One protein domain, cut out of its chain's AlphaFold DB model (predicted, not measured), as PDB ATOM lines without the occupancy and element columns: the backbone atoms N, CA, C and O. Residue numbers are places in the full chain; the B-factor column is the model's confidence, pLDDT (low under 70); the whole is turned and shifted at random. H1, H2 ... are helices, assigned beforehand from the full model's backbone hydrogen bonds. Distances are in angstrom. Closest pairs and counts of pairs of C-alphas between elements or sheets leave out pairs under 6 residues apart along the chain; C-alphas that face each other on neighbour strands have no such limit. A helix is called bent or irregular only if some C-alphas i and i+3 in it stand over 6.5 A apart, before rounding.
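What this domain is: This is residues 16 to 83 of the 90 residues of an uncharacterized protein of Sneathiella sp (UniProt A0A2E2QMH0). Two long helices, H1 and then H2, spread from a looped corner as a wide, open V, with the space between the arms empty. No part packs on another, and residues 16 to 83 stand free. The printed part has 68 residues, with two named helices and no named strand, and its class is all helix. It is extended, with a radius of gyration of the C-alphas of 19.1 A, and flat, spanning 55 by 49 by 12 A.

Where its parts are: H1, residues 16 to 45, runs 44.6 A from C-alpha 16 at (-21.050, -30.584, -96.413) to C-alpha 45 at (3.294, 2.085, -78.307). H2, residues 57 to 82, runs 38.1 A and ends at C-alpha 82 at (-20.225, -37.777, -52.807). H2 is irregular, but only just: C-alphas 57 and 60 are 6.6 A apart.

How they stand to each other: H1 and H2 are apart, with no C-alpha of the one within 8 A of the other. O i to N i+4 pairs are within hydrogen-bond range in 20 of 26 cases in H1 and 21 of 22 in H2.

The domain as a whole: The C-alphas farthest apart, those of Leu 45 and Met 83, are 55.2 A apart. The printed part has no cut; the link from H1 to H2, 11 residues, is long. The pLDDT is under 70 at residues 35 to 60 and 83.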
ATOM      1  N   ALA A  16     -20.971 -31.985 -96.005       82.62
ATOM      2  CA  ALA A  16     -21.050 -30.584 -96.413       82.62
ATOM      3  C   ALA A  16     -21.427 -29.659 -95.247       82.62
ATOM      4  O   ALA A  16     -21.031 -28.494 -95.205       82.62
ATOM      5  N   ASN A  17     -22.202 -30.181 -94.307       83.06
ATOM      6  CA  ASN A  17     -22.782 -29.425 -93.228       83.06
ATOM      7  C   ASN A  17     -21.846 -29.373 -92.007       83.06
ATOM      8  O   ASN A  17     -21.646 -28.305 -91.426       83.06
ATOM      9  N   ILE A  18     -21.134 -30.474 -91.746       85.62
ATOM     10  CA  ILE A  18     -19.969 -30.506 -90.846       85.62
ATOM     11  C   ILE A  18     -18.895 -29.517 -91.320       85.62
ATOM     12  O   ILE A  18     -18.392 -28.725 -90.524       85.62
ATOM     13  N   ASN A  19     -18.584 -29.500 -92.620       86.06
ATOM     14  CA  ASN A  19     -17.576 -28.595 -93.176       86.06
ATOM     15  C   ASN A  19     -17.944 -27.121 -92.961       86.06
ATOM     16  O   ASN A  19     -17.083 -26.326 -92.598       86.06
ATOM     17  N   LYS A  20     -19.220 -26.744 -93.117       86.62
ATOM     18  CA  LYS A  20     -19.679 -25.372 -92.833       86.62
ATOM     19  C   LYS A  20     -19.456 -24.987 -91.373       86.62
ATOM     20  O   LYS A  20     -18.985 -23.884 -91.116       86.62
ATOM     21  N   ILE A  21     -19.761 -25.885 -90.436       87.88
ATOM     22  CA  ILE A  21     -19.530 -25.650 -89.004       87.88
ATOM     23  C   ILE A  21     -18.029 -25.504 -88.737       87.88
ATOM     24  O   ILE A  21     -17.615 -24.558 -88.072       87.88
ATOM     25  N   PHE A  22     -17.205 -26.380 -89.308       88.06
ATOM     26  CA  PHE A  22     -15.752 -26.318 -89.174       88.06
ATOM     27  C   PHE A  22     -15.175 -24.992 -89.690       88.06
ATOM     28  O   PHE A  22     -14.446 -24.312 -88.967       88.06
ATOM     29  N   TYR A  23     -15.559 -24.563 -90.897       90.75
ATOM     30  CA  TYR A  23     -15.125 -23.278 -91.449       90.75
ATOM     31  C   TYR A  23     -15.685 -22.078 -90.678       90.75
ATOM     32  O   TYR A  23     -14.987 -21.076 -90.550       90.75
ATOM     33  N   ALA A  24     -16.894 -22.169 -90.115       92.38
ATOM     34  CA  ALA A  24     -17.451 -21.123 -89.258       92.38
ATOM     35  C   ALA A  24     -16.661 -20.978 -87.948       92.38
ATOM     36  O   ALA A  24     -16.350 -19.862 -87.537       92.38
ATOM     37  N   VAL A  25     -16.278 -22.096 -87.323       88.56
ATOM     38  CA  VAL A  25     -15.441 -22.103 -86.113       88.56
ATOM     39  C   VAL A  25     -14.050 -21.552 -86.416       88.56
ATOM     40  O   VAL A  25     -13.562 -20.700 -85.679       88.56
ATOM     41  N   ILE A  26     -13.427 -21.967 -87.523       88.94
ATOM     42  CA  ILE A  26     -12.145 -21.399 -87.963       88.94
ATOM     43  C   ILE A  26     -12.286 -19.903 -88.230       88.94
ATOM     44  O   ILE A  26     -11.459 -19.128 -87.758       88.94
ATOM     45  N   GLY A  27     -13.337 -19.482 -88.934       91.56
ATOM     46  CA  GLY A  27     -13.621 -18.077 -89.203       91.56
ATOM     47  C   GLY A  27     -13.753 -17.262 -87.917       91.56
ATOM     48  O   GLY A  27     -13.159 -16.195 -87.820       91.56
ATOM     49  N   LEU A  28     -14.444 -17.788 -86.902       87.44
ATOM     50  CA  LEU A  28     -14.565 -17.156 -85.588       87.44
ATOM     51  C   LEU A  28     -13.215 -17.077 -84.863       87.44
ATOM     52  O   LEU A  28     -12.864 -16.024 -84.340       87.44
ATOM     53  N   CYS A  29     -12.434 -18.160 -84.865       83.94
ATOM     54  CA  CYS A  29     -11.094 -18.178 -84.281       83.94
ATOM     55  C   CYS A  29     -10.173 -17.156 -84.953       83.94
ATOM     56  O   CYS A  29      -9.487 -16.406 -84.264       83.94
ATOM     57  N   VAL A  30     -10.187 -17.087 -86.287       84.44
ATOM     58  CA  VAL A  30      -9.413 -16.115 -87.062       84.44
ATOM     59  C   VAL A  30      -9.907 -14.700 -86.783       84.44
ATOM     60  O   VAL A  30      -9.081 -13.838 -86.529       84.44
ATOM     61  N   LEU A  31     -11.220 -14.460 -86.742       82.62
ATOM     62  CA  LEU A  31     -11.807 -13.149 -86.443       82.62
ATOM     63  C   LEU A  31     -11.448 -12.671 -85.036       82.62
ATOM     64  O   LEU A  31     -11.178 -11.493 -84.861       82.62
ATOM     65  N   VAL A  32     -11.400 -13.559 -84.043       75.06
ATOM     66  CA  VAL A  32     -10.978 -13.226 -82.673       75.06
ATOM     67  C   VAL A  32      -9.452 -13.080 -82.563       75.06
ATOM     68  O   VAL A  32      -8.965 -12.279 -81.764       75.06
ATOM     69  N   ALA A  33      -8.674 -13.819 -83.360       73.00
ATOM     70  CA  ALA A  33      -7.212 -13.745 -83.369       73.00
ATOM     71  C   ALA A  33      -6.668 -12.544 -84.163       73.00
ATOM     72  O   ALA A  33      -5.673 -11.951 -83.753       73.00
ATOM     73  N   LEU A  34      -7.326 -12.141 -85.254       71.88
ATOM     74  CA  LEU A  34      -6.954 -11.000 -86.098       71.88
ATOM     75  C   LEU A  34      -6.763  -9.689 -85.311       71.88
ATOM     76  O   LEU A  34      -5.714  -9.064 -85.463       71.88
ATOM     77  N   PRO A  35      -7.709  -9.260 -84.448       64.81
ATOM     78  CA  PRO A  35      -7.552  -8.049 -83.663       64.81
ATOM     79  C   PRO A  35      -6.425  -8.201 -82.649       64.81
ATOM     80  O   PRO A  35      -5.728  -7.226 -82.417       64.81
ATOM     81  N   LYS A  36      -6.154  -9.409 -82.124       62.44
ATOM     82  CA  LYS A  36      -4.990  -9.634 -81.252       62.44
ATOM     83  C   LYS A  36      -3.669  -9.378 -81.981       62.44
ATOM     84  O   LYS A  36      -2.792  -8.731 -81.418       62.44
ATOM     85  N   VAL A  37      -3.550  -9.823 -83.235       59.25
ATOM     86  CA  VAL A  37      -2.379  -9.550 -84.090       59.25
ATOM     87  C   VAL A  37      -2.232  -8.053 -84.359       59.25
ATOM     88  O   VAL A  37      -1.125  -7.528 -84.287       59.25
ATOM     89  N   LEU A  38      -3.342  -7.351 -84.597       55.97
ATOM     90  CA  LEU A  38      -3.332  -5.904 -84.815       55.97
ATOM     91  C   LEU A  38      -2.994  -5.124 -83.526       55.97
ATOM     92  O   LEU A  38      -2.272  -4.134 -83.578       55.97
ATOM     93  N   THR A  39      -3.427  -5.613 -82.358       54.12
ATOM     94  CA  THR A  39      -3.125  -5.015 -81.044       54.12
ATOM     95  C   THR A  39      -1.717  -5.304 -80.524       54.12
ATOM     96  O   THR A  39      -1.288  -4.638 -79.589       54.12
ATOM     97  N   LEU A  40      -0.962  -6.246 -81.112       55.28
ATOM     98  CA  LEU A  40       0.452  -6.439 -80.748       55.28
ATOM     99  C   LEU A  40       1.284  -5.177 -81.029       55.28
ATOM    100  O   LEU A  40       2.228  -4.901 -80.295       55.28
ATOM    101  N   LEU A  41       0.910  -4.388 -82.043       51.22
ATOM    102  CA  LEU A  41       1.548  -3.098 -82.322       51.22
ATOM    103  C   LEU A  41       1.113  -2.001 -81.332       51.22
ATOM    104  O   LEU A  41       1.908  -1.127 -81.000       51.22
ATOM    105  N   ASP A  42      -0.122  -2.078 -80.830       53.09
ATOM    106  CA  ASP A  42      -0.715  -1.097 -79.910       53.09
ATOM    107  C   ASP A  42      -0.224  -1.284 -78.456       53.09
ATOM    108  O   ASP A  42      -0.062  -0.320 -77.708       53.09
ATOM    109  N   ILE A  43       0.121  -2.523 -78.075       51.66
ATOM    110  CA  ILE A  43       0.767  -2.866 -76.790       51.66
ATOM    111  C   ILE A  43       2.181  -2.268 -76.686       51.66
ATOM    112  O   ILE A  43       2.611  -1.895 -75.598       51.66
ATOM    113  N   LEU A  44       2.898  -2.141 -77.807       53.84
ATOM    114  CA  LEU A  44       4.262  -1.602 -77.837       53.84
ATOM    115  C   LEU A  44       4.320  -0.072 -77.754       53.84
ATOM    116  O   LEU A  44       5.356   0.462 -77.364       53.84
ATOM    117  N   LEU A  45       3.246   0.634 -78.127       57.22
ATOM    118  CA  LEU A  45       3.294   2.085 -78.307       57.22
ATOM    119  C   LEU A  45       2.633   2.886 -77.177       57.22
ATOM    120  O   LEU A  45       3.237   3.876 -76.783       57.22
ATOM    121  N   PHE A  46       1.490   2.501 -76.587       55.75
ATOM    122  CA  PHE A  46       0.867   3.333 -75.533       55.75
ATOM    123  C   PHE A  46      -0.115   2.584 -74.600       55.75
ATOM    124  O   PHE A  46      -1.328   2.679 -74.769       55.75
ATOM    125  N   LYS A  47       0.371   1.979 -73.499       54.72
ATOM    126  CA  LYS A  47      -0.291   2.148 -72.181       54.72
ATOM    127  C   LYS A  47       0.621   1.872 -70.981       54.72
ATOM    128  O   LYS A  47       0.807   0.751 -70.527       54.72
ATOM    129  N   GLN A  48       1.071   2.972 -70.391       58.25
ATOM    130  CA  GLN A  48       1.487   3.115 -68.999       58.25
ATOM    131  C   GLN A  48       0.332   2.698 -68.058       58.25
ATOM    132  O   GLN A  48      -0.722   3.335 -68.042       58.25
ATOM    133  N   GLY A  49       0.513   1.644 -67.258       45.25
ATOM    134  CA  GLY A  49      -0.503   1.171 -66.310       45.25
ATOM    135  C   GLY A  49       0.055   0.160 -65.313       45.25
ATOM    136  O   GLY A  49      -0.259  -1.016 -65.390       45.25
ATOM    137  N   ARG A  50       0.912   0.647 -64.412       52.34
ATOM    138  CA  ARG A  50       1.582  -0.043 -63.293       52.34
ATOM    139  C   ARG A  50       0.836  -1.270 -62.733       52.34
ATOM    140  O   ARG A  50       0.053  -1.134 -61.798       52.34
ATOM    141  N   PHE A  51       1.143  -2.455 -63.251       50.78
ATOM    142  CA  PHE A  51       0.990  -3.733 -62.553       50.78
ATOM    143  C   PHE A  51       1.956  -4.739 -63.194       50.78
ATOM    144  O   PHE A  51       1.607  -5.469 -64.113       50.78
ATOM    145  N   GLU A  52       3.200  -4.752 -62.720       55.12
ATOM    146  CA  GLU A  52       4.321  -5.527 -63.291       55.12
ATOM    147  C   GLU A  52       4.093  -7.056 -63.278       55.12
ATOM    148  O   GLU A  52       4.792  -7.801 -63.955       55.12
ATOM    149  N   LEU A  53       3.075  -7.539 -62.556       52.53
ATOM    150  CA  LEU A  53       2.660  -8.947 -62.538       52.53
ATOM    151  C   LEU A  53       1.667  -9.311 -63.658       52.53
ATOM    152  O   LEU A  53       1.588 -10.473 -64.048       52.53
ATOM    153  N   ALA A  54       0.909  -8.338 -64.175       51.62
ATOM    154  CA  ALA A  54      -0.076  -8.549 -65.241       51.62
ATOM    155  C   ALA A  54       0.548  -8.528 -66.649       51.62
ATOM    156  O   ALA A  54      -0.114  -8.905 -67.614       51.62
ATOM    157  N   ASP A  55       1.815  -8.116 -66.749       53.91
ATOM    158  CA  ASP A  55       2.576  -8.011 -68.000       53.91
ATOM    159  C   ASP A  55       3.247  -9.336 -68.406       53.91
ATOM    160  O   ASP A  55       3.777  -9.487 -69.508       53.91
ATOM    161  N   PHE A  56       3.174 -10.358 -67.546       57.69
ATOM    162  CA  PHE A  56       3.485 -11.716 -67.969       57.69
ATOM    163  C   PHE A  56       2.375 -12.185 -68.911       57.69
ATOM    164  O   PHE A  56       1.349 -12.701 -68.481       57.69
ATOM    165  N   PHE A  57       2.605 -12.071 -70.219       58.59
ATOM    166  CA  PHE A  57       1.777 -12.672 -71.274       58.59
ATOM    167  C   PHE A  57       1.392 -14.133 -70.959       58.59
ATOM    168  O   PHE A  57       0.299 -14.600 -71.277       58.59
ATOM    169  N   VAL A  58       2.278 -14.849 -70.261       64.00
ATOM    170  CA  VAL A  58       2.086 -16.246 -69.863       64.00
ATOM    171  C   VAL A  58       1.198 -16.417 -68.622       64.00
ATOM    172  O   VAL A  58       0.682 -17.510 -68.409       64.00
ATOM    173  N   PHE A  59       0.966 -15.367 -67.827       69.19
ATOM    174  CA  PHE A  59       0.129 -15.413 -66.625       69.19
ATOM    175  C   PHE A  59      -1.281 -15.892 -66.955       69.19
ATOM    176  O   PHE A  59      -1.779 -16.800 -66.304       69.19
ATOM    177  N   TYR A  60      -1.899 -15.355 -68.007       69.69
ATOM    178  CA  TYR A  60      -3.252 -15.750 -68.408       69.69
ATOM    179  C   TYR A  60      -3.322 -17.201 -68.901       69.69
ATOM    180  O   TYR A  60      -4.273 -17.915 -68.578       69.69
ATOM    181  N   THR A  61      -2.302 -17.668 -69.626       79.25
ATOM    182  CA  THR A  61      -2.214 -19.063 -70.080       79.25
ATOM    183  C   THR A  61      -2.023 -20.014 -68.901       79.25
ATOM    184  O   THR A  61      -2.764 -20.988 -68.772       79.25
ATOM    185  N   PHE A  62      -1.086 -19.716 -67.995       80.19
ATOM    186  CA  PHE A  62      -0.889 -20.506 -66.780       80.19
ATOM    187  C   PHE A  62      -2.113 -20.462 -65.871       80.19
ATOM    188  O   PHE A  62      -2.502 -21.500 -65.353       80.19
ATOM    189  N   PHE A  63      -2.763 -19.311 -65.713       81.06
ATOM    190  CA  PHE A  63      -3.973 -19.172 -64.909       81.06
ATOM    191  C   PHE A  63      -5.113 -20.042 -65.450       81.06
ATOM    192  O   PHE A  63      -5.760 -20.743 -64.677       81.06
ATOM    193  N   GLY A  64      -5.318 -20.071 -66.772       85.31
ATOM    194  CA  GLY A  64      -6.300 -20.955 -67.403       85.31
ATOM    195  C   GLY A  64      -5.984 -22.439 -67.189       85.31
ATOM    196  O   GLY A  64      -6.860 -23.207 -66.793       85.31
ATOM    197  N   VAL A  65      -4.722 -22.838 -67.387       88.06
ATOM    198  CA  VAL A  65      -4.272 -24.229 -67.188       88.06
ATOM    199  C   VAL A  65      -4.407 -24.649 -65.725       88.06
ATOM    200  O   VAL A  65      -4.986 -25.693 -65.432       88.06
ATOM    201  N   ILE A  66      -3.922 -23.825 -64.796       93.38
ATOM    202  CA  ILE A  66      -3.994 -24.082 -63.355       93.38
ATOM    203  C   ILE A  66      -5.455 -24.135 -62.910       93.38
ATOM    204  O   ILE A  66      -5.835 -25.063 -62.201       93.38
ATOM    205  N   GLY A  67      -6.293 -23.197 -63.358       93.81
ATOM    206  CA  GLY A  67      -7.724 -23.189 -63.061       93.81
ATOM    207  C   GLY A  67      -8.425 -24.465 -63.532       93.81
ATOM    208  O   GLY A  67      -9.181 -25.067 -62.770       93.81
ATOM    209  N   TYR A  68      -8.124 -24.929 -64.746       93.38
ATOM    210  CA  TYR A  68      -8.696 -26.160 -65.291       93.38
ATOM    211  C   TYR A  68      -8.252 -27.408 -64.511       93.38
ATOM    212  O   TYR A  68      -9.083 -28.228 -64.119       93.38
ATOM    213  N   VAL A  69      -6.956 -27.522 -64.207       95.31
ATOM    214  CA  VAL A  69      -6.412 -28.618 -63.390       95.31
ATOM    215  C   VAL A  69      -7.037 -28.614 -61.992       95.31
ATOM    216  O   VAL A  69      -7.475 -29.659 -61.512       95.31
ATOM    217  N   MET A  70      -7.144 -27.446 -61.355       95.94
ATOM    218  CA  MET A  70      -7.780 -27.290 -60.045       95.94
ATOM    219  C   MET A  70      -9.249 -27.717 -60.066       95.94
ATOM    220  O   MET A  70      -9.694 -28.398 -59.144       95.94
ATOM    221  N   MET A  71      -9.992 -27.382 -61.125       94.81
ATOM    222  CA  MET A  71     -11.392 -27.784 -61.280       94.81
ATOM    223  C   MET A  71     -11.530 -29.312 -61.352       94.81
ATOM    224  O   MET A  71     -12.336 -29.894 -60.626       94.81
ATOM    225  N   ILE A  72     -10.683 -29.982 -62.141       93.88
ATOM    226  CA  ILE A  72     -10.674 -31.450 -62.242       93.88
ATOM    227  C   ILE A  72     -10.328 -32.097 -60.896       93.88
ATOM    228  O   ILE A  72     -10.983 -33.055 -60.481       93.88
ATOM    229  N   LEU A  73      -9.311 -31.585 -60.197       94.88
ATOM    230  CA  LEU A  73      -8.925 -32.096 -58.880       94.88
ATOM    231  C   LEU A  73     -10.054 -31.925 -57.860       94.88
ATOM    232  O   LEU A  73     -10.330 -32.848 -57.092       94.88
ATOM    233  N   LEU A  74     -10.738 -30.780 -57.884       94.50
ATOM    234  CA  LEU A  74     -11.889 -30.518 -57.031       94.50
ATOM    235  C   LEU A  74     -13.036 -31.487 -57.337       94.50
ATOM    236  O   LEU A  74     -13.575 -32.085 -56.412       94.50
ATOM    237  N   ALA A  75     -13.356 -31.713 -58.612       90.06
ATOM    238  CA  ALA A  75     -14.374 -32.676 -59.029       90.06
ATOM    239  C   ALA A  75     -14.017 -34.111 -58.608       90.06
ATOM    240  O   ALA A  75     -14.867 -34.850 -58.115       90.06
ATOM    241  N   LYS A  76     -12.744 -34.505 -58.731       87.38
ATOM    242  CA  LYS A  76     -12.263 -35.820 -58.286       87.38
ATOM    243  C   LYS A  76     -12.338 -35.977 -56.765       87.38
ATOM    244  O   LYS A  76     -12.684 -37.050 -56.282       87.38
ATOM    245  N   LYS A  77     -12.049 -34.917 -56.008       88.25
ATOM    246  CA  LYS A  77     -12.192 -34.914 -54.546       88.25
ATOM    247  C   LYS A  77     -13.661 -34.952 -54.128       88.25
ATOM    248  O   LYS A  77     -14.020 -35.712 -53.234       88.25
ATOM    249  N   LEU A  78     -14.510 -34.193 -54.820       87.94
ATOM    250  CA  LEU A  78     -15.955 -34.216 -54.630       87.94
ATOM    251  C   LEU A  78     -16.531 -35.594 -54.944       87.94
ATOM    252  O   LEU A  78     -17.410 -36.037 -54.224       87.94
ATOM    253  N   ARG A  79     -16.004 -36.307 -55.949       82.25
ATOM    254  CA  ARG A  79     -16.393 -37.694 -56.222       82.25
ATOM    255  C   ARG A  79     -16.210 -38.564 -54.987       82.25
ATOM    256  O   ARG A  79     -17.137 -39.277 -54.666       82.25
ATOM    257  N   GLY A  80     -15.076 -38.488 -54.293       75.81
ATOM    258  CA  GLY A  80     -14.864 -39.262 -53.063       75.81
ATOM    259  C   GLY A  80     -15.783 -38.844 -51.913       75.81
ATOM    260  O   GLY A  80     -16.236 -39.695 -51.169       75.81
ATOM    261  N   PHE A  81     -16.099 -37.551 -51.795       77.56
ATOM    262  CA  PHE A  81     -17.031 -37.050 -50.777       77.56
ATOM    263  C   PHE A  81     -18.500 -37.400 -51.069       77.56
ATOM    264  O   PHE A  81     -19.284 -37.617 -50.155       77.56
ATOM    265  N   LEU A  82     -18.881 -37.428 -52.347       77.12
ATOM    266  CA  LEU A  82     -20.225 -37.777 -52.807       77.12
ATOM    267  C   LEU A  82     -20.405 -39.292 -52.962       77.12
ATOM    268  O   LEU A  82     -21.536 -39.767 -53.051       77.12
ATOM    269  N   MET A  83     -19.307 -40.049 -53.035       65.62
ATOM    270  CA  MET A  83     -19.349 -41.502 -53.074       65.62
ATOM    271  C   MET A  83     -19.848 -41.979 -51.713       65.62
ATOM    272  O   MET A  83     -19.168 -41.876 -50.699       65.62
TER     273      MET A  83